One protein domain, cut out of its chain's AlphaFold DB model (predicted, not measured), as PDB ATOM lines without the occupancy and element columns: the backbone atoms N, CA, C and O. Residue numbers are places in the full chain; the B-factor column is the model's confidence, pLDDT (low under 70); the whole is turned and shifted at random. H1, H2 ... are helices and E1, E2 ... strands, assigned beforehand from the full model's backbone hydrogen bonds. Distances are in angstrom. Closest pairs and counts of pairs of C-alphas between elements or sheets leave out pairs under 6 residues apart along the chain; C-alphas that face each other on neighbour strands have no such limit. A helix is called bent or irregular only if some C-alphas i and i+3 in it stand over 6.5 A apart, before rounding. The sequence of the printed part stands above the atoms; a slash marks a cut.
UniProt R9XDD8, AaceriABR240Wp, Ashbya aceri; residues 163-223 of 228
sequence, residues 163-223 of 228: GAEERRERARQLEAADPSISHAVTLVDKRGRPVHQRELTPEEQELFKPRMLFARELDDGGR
ATOM      1  N   GLY A 163      38.088  -3.214 -37.448       84.94
ATOM      2  CA  GLY A 163      38.923  -2.788 -38.569       84.94
ATOM      3  C   GLY A 163      38.647  -1.332 -38.958       84.94
ATOM      4  O   GLY A 163      37.588  -0.781 -38.661       84.94
ATOM      5  N   ALA A 164      39.603  -0.671 -39.616       84.88
ATOM      6  CA  ALA A 164      39.423   0.722 -40.042       84.88
ATOM      7  C   ALA A 164      38.194   0.895 -40.957       84.88
ATOM      8  O   ALA A 164      37.440   1.851 -40.803       84.88
ATOM      9  N   GLU A 165      37.964  -0.060 -41.858       87.44
ATOM     10  CA  GLU A 165      36.811  -0.075 -42.761       87.44
ATOM     11  C   GLU A 165      35.482  -0.225 -42.008       87.44
ATOM     12  O   GLU A 165      34.588   0.602 -42.168       87.44
ATOM     13  N   GLU A 166      35.383  -1.203 -41.105       89.25
ATOM     14  CA  GLU A 166      34.193  -1.425 -40.274       89.25
ATOM     15  C   GLU A 166      33.864  -0.192 -39.413       89.25
ATOM     16  O   GLU A 166      32.701   0.180 -39.241       89.25
ATOM     17  N   ARG A 167      34.890   0.494 -38.894       89.31
ATOM     18  CA  ARG A 167      34.716   1.743 -38.138       89.31
ATOM     19  C   ARG A 167      34.170   2.875 -39.009       89.31
ATOM     20  O   ARG A 167      33.286   3.590 -38.540       89.31
ATOM     21  N   ARG A 168      34.627   3.008 -40.260       89.19
ATOM     22  CA  ARG A 168      34.077   3.982 -41.223       89.19
ATOM     23  C   ARG A 168      32.624   3.679 -41.564       89.19
ATOM     24  O   ARG A 168      31.807   4.593 -41.610       89.19
ATOM     25  N   GLU A 169      32.292   2.409 -41.781       92.19
ATOM     26  CA  GLU A 169      30.919   2.017 -42.087       92.19
ATOM     27  C   GLU A 169      29.980   2.362 -40.927       92.19
ATOM     28  O   GLU A 169      28.952   3.006 -41.130       92.19
ATOM     29  N   ARG A 170      30.379   2.035 -39.691       91.81
ATOM     30  CA  ARG A 170      29.629   2.409 -38.483       91.81
ATOM     31  C   ARG A 170      29.491   3.921 -38.322       91.81
ATOM     32  O   ARG A 170      28.410   4.385 -37.968       91.81
ATOM     33  N   ALA A 171      30.551   4.685 -38.583       90.88
ATOM     34  CA  ALA A 171      30.497   6.146 -38.543       90.88
ATOM     35  C   ALA A 171      29.463   6.689 -39.542       90.88
ATOM     36  O   ALA A 171      28.596   7.473 -39.166       90.88
ATOM     37  N   ARG A 172      29.473   6.178 -40.779       92.00
ATOM     38  CA  ARG A 172      28.504   6.552 -41.816       92.00
ATOM     39  C   ARG A 172      27.069   6.168 -41.448       92.00
ATOM     40  O   ARG A 172      26.152   6.941 -41.704       92.00
ATOM     41  N   GLN A 173      26.861   4.991 -40.856       94.44
ATOM     42  CA  GLN A 173      25.539   4.563 -40.383       94.44
ATOM     43  C   GLN A 173      25.007   5.491 -39.281       94.44
ATOM     44  O   GLN A 173      23.830   5.844 -39.300       94.44
ATOM     45  N   LEU A 174      25.871   5.925 -38.358       91.69
ATOM     46  CA  LEU A 174      25.504   6.876 -37.307       91.69
ATOM     47  C   LEU A 174      25.158   8.258 -37.869       91.69
ATOM     48  O   LEU A 174      24.144   8.825 -37.478       91.69
ATOM     49  N   GLU A 175      25.950   8.779 -38.806       92.00
ATOM     50  CA  GLU A 175      25.660  10.062 -39.465       92.00
ATOM     51  C   GLU A 175      24.379  10.012 -40.307       92.00
ATOM     52  O   GLU A 175      23.653  11.002 -40.389       92.00
ATOM     53  N   ALA A 176      24.076   8.861 -40.916       94.38
ATOM     54  CA  ALA A 176      22.838   8.657 -41.662       94.38
ATOM     55  C   ALA A 176      21.604   8.596 -40.749       94.38
ATOM     56  O   ALA A 176      20.534   9.055 -41.145       94.38
ATOM     57  N   ALA A 177      21.741   8.022 -39.550       94.31
ATOM     58  CA  ALA A 177      20.668   7.973 -38.564       94.31
ATOM     59  C   ALA A 177      20.419   9.351 -37.933       94.31
ATOM     60  O   ALA A 177      19.276   9.802 -37.891       94.31
ATOM     61  N   ASP A 178      21.490  10.024 -37.503       91.25
ATOM     62  CA  ASP A 178      21.440  11.311 -36.817       91.25
ATOM     63  C   ASP A 178      22.447  12.299 -37.441       91.25
ATOM     64  O   ASP A 178      23.607  12.365 -37.020       91.25
ATOM     65  N   PRO A 179      22.026  13.150 -38.398       91.00
ATOM     66  CA  PRO A 179      22.934  14.079 -39.076       91.00
ATOM     67  C   PRO A 179      23.502  15.160 -38.142       91.00
ATOM     68  O   PRO A 179      24.514  15.788 -38.455       91.00
ATOM     69  N   SER A 180      22.884  15.380 -36.975       90.44
ATOM     70  CA  SER A 180      23.361  16.337 -35.973       90.44
ATOM     71  C   SER A 180      24.508  15.826 -35.101       90.44
ATOM     72  O   SER A 180      25.086  16.612 -34.352       90.44
ATOM     73  N   ILE A 181      24.851  14.535 -35.177       89.06
ATOM     74  CA  ILE A 181      25.843  13.907 -34.289       89.06
ATOM     75  C   ILE A 181      27.258  14.478 -34.456       89.06
ATOM     76  O   ILE A 181      28.074  14.400 -33.540       89.06
ATOM     77  N   SER A 182      27.546  15.071 -35.618       86.62
ATOM     78  CA  SER A 182      28.850  15.647 -35.948       86.62
ATOM     79  C   SER A 182      29.089  17.027 -35.328       86.62
ATOM     80  O   SER A 182      30.234  17.371 -35.049       86.62
ATOM     81  N   HIS A 183      28.031  17.815 -35.103       91.56
ATOM     82  CA  HIS A 183      28.146  19.241 -34.778       91.56
ATOM     83  C   HIS A 183      27.313  19.694 -33.577       91.56
ATOM     84  O   HIS A 183      27.466  20.834 -33.142       91.56
ATOM     85  N   ALA A 184      26.447  18.850 -33.015       93.81
ATOM     86  CA  ALA A 184      25.607  19.220 -31.883       93.81
ATOM     87  C   ALA A 184      25.576  18.138 -30.799       93.81
ATOM     88  O   ALA A 184      25.582  16.940 -31.074       93.81
ATOM     89  N   VAL A 185      25.484  18.575 -29.543       93.06
ATOM     90  CA  VAL A 185      25.274  17.707 -28.381       93.06
ATOM     91  C   VAL A 185      23.825  17.805 -27.944       93.06
ATOM     92  O   VAL A 185      23.318  18.888 -27.635       93.06
ATOM     93  N   THR A 186      23.170  16.651 -27.869       94.44
ATOM     94  CA  THR A 186      21.790  16.532 -27.404       94.44
ATOM     95  C   THR A 186      21.769  16.073 -25.951       94.44
ATOM     96  O   THR A 186      22.193  14.969 -25.615       94.44
ATOM     97  N   LEU A 187      21.253  16.923 -25.070       94.31
ATOM     98  CA  LEU A 187      20.974  16.595 -23.677       94.31
ATOM     99  C   LEU A 187      19.658  15.826 -23.605       94.31
ATOM    100  O   LEU A 187      18.615  16.327 -24.030       94.31
ATOM    101  N   VAL A 188      19.705  14.626 -23.035       96.56
ATOM    102  CA  VAL A 188      18.538  13.757 -22.857       96.56
ATOM    103  C   VAL A 188      18.122  13.679 -21.386       96.56
ATOM    104  O   VAL A 188      18.963  13.652 -20.488       96.56
ATOM    105  N   ASP A 189      16.815  13.643 -21.120       97.38
ATOM    106  CA  ASP A 189      16.277  13.385 -19.777       97.38
ATOM    107  C   ASP A 189      16.529  11.921 -19.366       97.38
ATOM    108  O   ASP A 189      16.836  11.060 -20.190       97.38
ATOM    109  N   LYS A 190      16.278  11.583 -18.099       97.06
ATOM    110  CA  LYS A 190      16.326  10.214 -17.551       97.06
ATOM    111  C   LYS A 190      15.438   9.215 -18.299       97.06
ATOM    112  O   LYS A 190      15.597   8.012 -18.136       97.06
ATOM    113  N   ARG A 191      14.472   9.708 -19.077       95.38
ATOM    114  CA  ARG A 191      13.576   8.913 -19.931       95.38
ATOM    115  C   ARG A 191      14.087   8.754 -21.370       95.38
ATOM    116  O   ARG A 191      13.354   8.219 -22.192       95.38
ATOM    117  N   GLY A 192      15.277   9.267 -21.689       93.75
ATOM    118  CA  GLY A 192      15.873   9.226 -23.029       93.75
ATOM    119  C   GLY A 192      15.281  10.227 -24.026       93.75
ATOM    120  O   GLY A 192      15.522  10.107 -25.220       93.75
ATOM    121  N   ARG A 193      14.483  11.203 -23.572       95.06
ATOM    122  CA  ARG A 193      13.895  12.225 -24.454       95.06
ATOM    123  C   ARG A 193      14.850  13.410 -24.601       95.06
ATOM    124  O   ARG A 193      15.366  13.844 -23.570       95.06
ATOM    125  N   PRO A 194      15.047  13.963 -25.808       93.62
ATOM    126  CA  PRO A 194      15.861  15.158 -25.991       93.62
ATOM    127  C   PRO A 194      15.193  16.350 -25.296       93.62
ATOM    128  O   PRO A 194      14.011  16.620 -25.497       93.62
ATOM    129  N   VAL A 195      15.944  17.031 -24.435       96.44
ATOM    130  CA  VAL A 195      15.501  18.211 -23.673       96.44
ATOM    131  C   VAL A 195      16.091  19.478 -24.267       96.44
ATOM    132  O   VAL A 195      15.416  20.500 -24.346       96.44
ATOM    133  N   HIS A 196      17.359  19.422 -24.667       95.81
ATOM    134  CA  HIS A 196      18.071  20.571 -25.200       95.81
ATOM    135  C   HIS A 196      19.133  20.116 -26.191       95.81
ATOM    136  O   HIS A 196      19.780  19.091 -25.980       95.81
ATOM    137  N   GLN A 197      19.324  20.891 -27.249       94.50
ATOM    138  CA  GLN A 197      20.356  20.662 -28.244       94.50
ATOM    139  C   GLN A 197      21.243  21.897 -28.294       94.50
ATOM    140  O   GLN A 197      20.747  23.018 -28.407       94.50
ATOM    141  N   ARG A 198      22.548  21.676 -28.168       95.12
ATOM    142  CA  ARG A 198      23.562  22.723 -28.228       95.12
ATOM    143  C   ARG A 198      24.488  22.440 -29.401       95.12
ATOM    144  O   ARG A 198      25.096  21.375 -29.450       95.12
ATOM    145  N   GLU A 199      24.620  23.404 -30.302       95.62
ATOM    146  CA  GLU A 199      25.631  23.372 -31.359       95.62
ATOM    147  C   GLU A 199      27.023  23.605 -30.761       95.62
ATOM    148  O   GLU A 199      27.207  24.430 -29.860       95.62
ATOM    149  N   LEU A 200      27.993  22.831 -31.234       93.19
ATOM    150  CA  LEU A 200      29.381  22.887 -30.803       93.19
ATOM    151  C   LEU A 200      30.182  23.811 -31.716       93.19
ATOM    152  O   LEU A 200      30.035  23.779 -32.941       93.19
ATOM    153  N   THR A 201      31.094  24.575 -31.120       95.88
ATOM    154  CA  THR A 201      32.129  25.297 -31.874       95.88
ATOM    155  C   THR A 201      33.104  24.300 -32.518       95.88
ATOM    156  O   THR A 201      33.207  23.168 -32.045       95.88
ATOM    157  N   PRO A 202      33.851  24.666 -33.575       91.38
ATOM    158  CA  PRO A 202      34.789  23.742 -34.225       91.38
ATOM    159  C   PRO A 202      35.855  23.190 -33.264       91.38
ATOM    160  O   PRO A 202      36.215  22.020 -33.352       91.38
ATOM    161  N   GLU A 203      36.305  23.993 -32.297       92.50
ATOM    162  CA  GLU A 203      37.228  23.544 -31.247       92.50
ATOM    163  C   GLU A 203      36.585  22.484 -30.340       92.50
ATOM    164  O   GLU A 203      37.195  21.465 -30.015       92.50
ATOM    165  N   GLU A 204      35.323  22.688 -29.955       91.69
ATOM    166  CA  GLU A 204      34.573  21.726 -29.148       91.69
ATOM    167  C   GLU A 204      34.245  20.452 -29.938       91.69
ATOM    168  O   GLU A 204      34.292  19.359 -29.377       91.69
ATOM    169  N   GLN A 205      33.961  20.561 -31.238       90.75
ATOM    170  CA  GLN A 205      33.706  19.408 -32.103       90.75
ATOM    171  C   GLN A 205      34.887  18.438 -32.084       90.75
ATOM    172  O   GLN A 205      34.671  17.241 -31.931       90.75
ATOM    173  N   GLU A 206      36.126  18.928 -32.151       87.81
ATOM    174  CA  GLU A 206      37.320  18.073 -32.083       87.81
ATOM    175  C   GLU A 206      37.510  17.406 -30.715       87.81
ATOM    176  O   GLU A 206      37.979  16.267 -30.643       87.81
ATOM    177  N   LEU A 207      37.123  18.088 -29.634       88.50
ATOM    178  CA  LEU A 207      37.215  17.562 -28.271       88.50
ATOM    179  C   LEU A 207      36.152  16.497 -27.977       88.50
ATOM    180  O   LEU A 207      36.442  15.514 -27.294       88.50
ATOM    181  N   PHE A 208      34.929  16.693 -28.474       87.25
ATOM    182  CA  PHE A 208      33.795  15.808 -28.205       87.25
ATOM    183  C   PHE A 208      33.604  14.709 -29.261       87.25
ATOM    184  O   PHE A 208      32.872  13.753 -28.990       87.25
ATOM    185  N   LYS A 209      34.271  14.779 -30.426       86.31
ATOM    186  CA  LYS A 209      34.205  13.717 -31.444       86.31
ATOM    187  C   LYS A 209      34.755  12.398 -30.883       86.31
ATOM    188  O   LYS A 209      35.909  12.348 -30.445       86.31
ATOM    189  N   PRO A 210      34.002  11.286 -30.947       86.00
ATOM    190  CA  PRO A 210      34.524   9.979 -30.566       86.00
ATOM    191  C   PRO A 210      35.737   9.589 -31.421       86.00
ATOM    192  O   PRO A 210      35.607   9.244 -32.597       86.00
ATOM    193  N   ARG A 211      36.927   9.583 -30.806       86.12
ATOM    194  CA  ARG A 211      38.202   9.280 -31.481       86.12
ATOM    195  C   ARG A 211      38.195   7.952 -32.234       86.12
ATOM    196  O   ARG A 211      38.797   7.846 -33.289       86.12
ATOM    197  N   MET A 212      37.507   6.932 -31.722       84.06
ATOM    198  CA  MET A 212      37.512   5.617 -32.366       84.06
ATOM    199  C   MET A 212      36.809   5.589 -33.722       84.06
ATOM    200  O   MET A 212      37.293   4.898 -34.614       84.06
ATOM    201  N   LEU A 213      35.680   6.284 -33.865       84.69
ATOM    202  CA  LEU A 213      34.843   6.223 -35.069       84.69
ATOM    203  C   LEU A 213      35.115   7.375 -36.033       84.69
ATOM    204  O   LEU A 213      34.868   7.233 -37.222       84.69
ATOM    205  N   PHE A 214      35.648   8.488 -35.531       83.31
ATOM    206  CA  PHE A 214      35.745   9.726 -36.296       83.31
ATOM    207  C   PHE A 214      37.136  10.378 -36.273       83.31
ATOM    208  O   PHE A 214      37.255  11.584 -36.516       83.31
ATOM    209  N   ALA A 215      38.183   9.624 -35.920       80.12
ATOM    210  CA  ALA A 215      39.555  10.109 -36.038       80.12
ATOM    211  C   ALA A 215      39.890  10.439 -37.495       80.12
ATOM    212  O   ALA A 215      39.553   9.673 -38.394       80.12
ATOM    213  N   ARG A 216      40.646  11.522 -37.700       75.44
ATOM    214  CA  ARG A 216      41.147  11.938 -39.021       75.44
ATOM    215  C   ARG A 216      41.951  10.836 -39.721       75.44
ATOM    216  O   ARG A 216      41.841  10.668 -40.922       75.44
ATOM    217  N   GLU A 217      42.647   9.996 -38.953       71.06
ATOM    218  CA  GLU A 217      43.376   8.816 -39.448       71.06
ATOM    219  C   GLU A 217      42.483   7.815 -40.204       71.06
ATOM    220  O   GLU A 217      42.957   7.077 -41.072       71.06
ATOM    221  N   LEU A 218      41.185   7.770 -39.875       69.75
ATOM    222  CA  LEU A 218      40.222   6.997 -40.646       69.75
ATOM    223  C   LEU A 218      39.896   7.686 -41.966       69.75
ATOM    224  O   LEU A 218      39.721   6.978 -42.944       69.75
ATOM    225  N   ASP A 219      39.850   9.007 -42.046       70.75
ATOM    226  CA  ASP A 219      39.550   9.716 -43.295       70.75
ATOM    227  C   ASP A 219      40.760   9.710 -44.246       70.75
ATOM    228  O   ASP A 219      40.609   9.486 -45.447       70.75
ATOM    229  N   ASP A 220      41.973   9.804 -43.693       68.62
ATOM    230  CA  ASP A 220      43.247   9.893 -44.426       68.62
ATOM    231  C   ASP A 220      43.708   8.571 -45.067       68.62
ATOM    232  O   ASP A 220      44.846   8.434 -45.523       68.62
ATOM    233  N   GLY A 221      42.818   7.580 -45.160       59.31
ATOM    234  CA  GLY A 221      43.041   6.470 -46.075       59.31
ATOM    235  C   GLY A 221      44.276   5.634 -45.760       59.31
ATOM    236  O   GLY A 221      44.883   5.150 -46.703       59.31
ATOM    237  N   GLY A 222      44.666   5.469 -44.490       51.06
ATOM    238  CA  GLY A 222      45.671   4.487 -44.076       51.06
ATOM    239  C   GLY A 222      46.912   4.413 -44.969       51.06
ATOM    240  O   GLY A 222      47.350   3.304 -45.256       51.06
ATOM    241  N   ARG A 223      47.467   5.545 -45.434       51.69
ATOM    242  CA  ARG A 223      48.836   5.555 -45.958       51.69
ATOM    243  C   ARG A 223      49.764   5.442 -44.752       51.69
ATOM    244  O   ARG A 223      49.917   6.422 -44.024       51.69
TER     245      ARG A 223
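What this domain is: This is residues 163 to 223 of the 228 residues of the protein "AaceriABR240Wp" of Ashbya aceri (UniProt R9XDD8). The domain is a loose, elongated loop of chain: helix H1 runs along one part of its length, the two-stranded hairpin of E1 and E2 makes one end, and the chain then folds back through the short helices H3, H4 and H5 to the beginning of H1. H2 makes the turn between H1 and the hairpin, H4 packs on H1, and contacts between the helices are few. The printed part has 61 residues, with five named helices and two named strands in the order H1, H2, E1, E2, H3, H4, H5; the sheet, E1 - E2, is antiparallel and the class is mixed, helices and strands. The whole is loose, with a radius of gyration of the C-alphas of 13.3 A and spans of 42 by 24 by 16 A.

Where its parts are: H1, residues 164 to 177, begins at C-alpha 164 (39.423, 0.722, -40.042) and is 20.2 A long. H2, residues 179 to 182, is only just irregular: its first and last C-alphas are 6.9 A apart. E1, residues 184 to 188, measures 12.7 A and begins at C-alpha 184 (25.607, 19.220, -31.883). E2, residues 194 to 199, measures 13.8 A. H3, residues 202 to 208, measures 10.0 A. H4, residues 211 to 214, measures 5.4 A, and H5, residues 216 to 219, measures 5.1 A and ends at C-alpha 219 (39.550, 9.716, -43.295).

How they stand to each other: H1 touches H4 with residues 167 to 171 alone; the closest C-alphas are those of Arg 167 and Leu 213, 5.4 A apart. H1 and H2 only just touch, and only at the corner by their link, with 3 pairs of C-alphas within 8 A; the closest, those of Glu 175 and Ile 181, are 6.5 A apart. H1 and H5 are close but not clearly touching, with the C-alphas of Ala 164 and Leu 218 closest at 6.4 A. E1 and E2 form a hairpin, antiparallel at 161 degrees between directions; N 185 and O 198 are 2.8 A apart and N 198 and O 185 2.9 A, both within hydrogen-bond range. H3 is near E1, and it is close to but not clearly touching H2, with the C-alphas of Ser 182 and Gln 205 closest at 7.2 A. H3 and H4 are apart, and H4 and H5 meet only through their link. In H1 and H3 every O i to N i+4 pair is within hydrogen-bond range; H2, H4 and H5 are too short for such a pair.

The domain as a whole: The two C-alphas farthest apart, those of Arg 191 and Arg 223, are 44.0 A from each other, while the C-alphas of Gly 163 and Arg 223 are 14.9 A apart. The printed part has no cut, and the links between named elements are tight. Mean pLDDT of the printed part is 87.7; residue 218 and residues 220 to 223 are under 70.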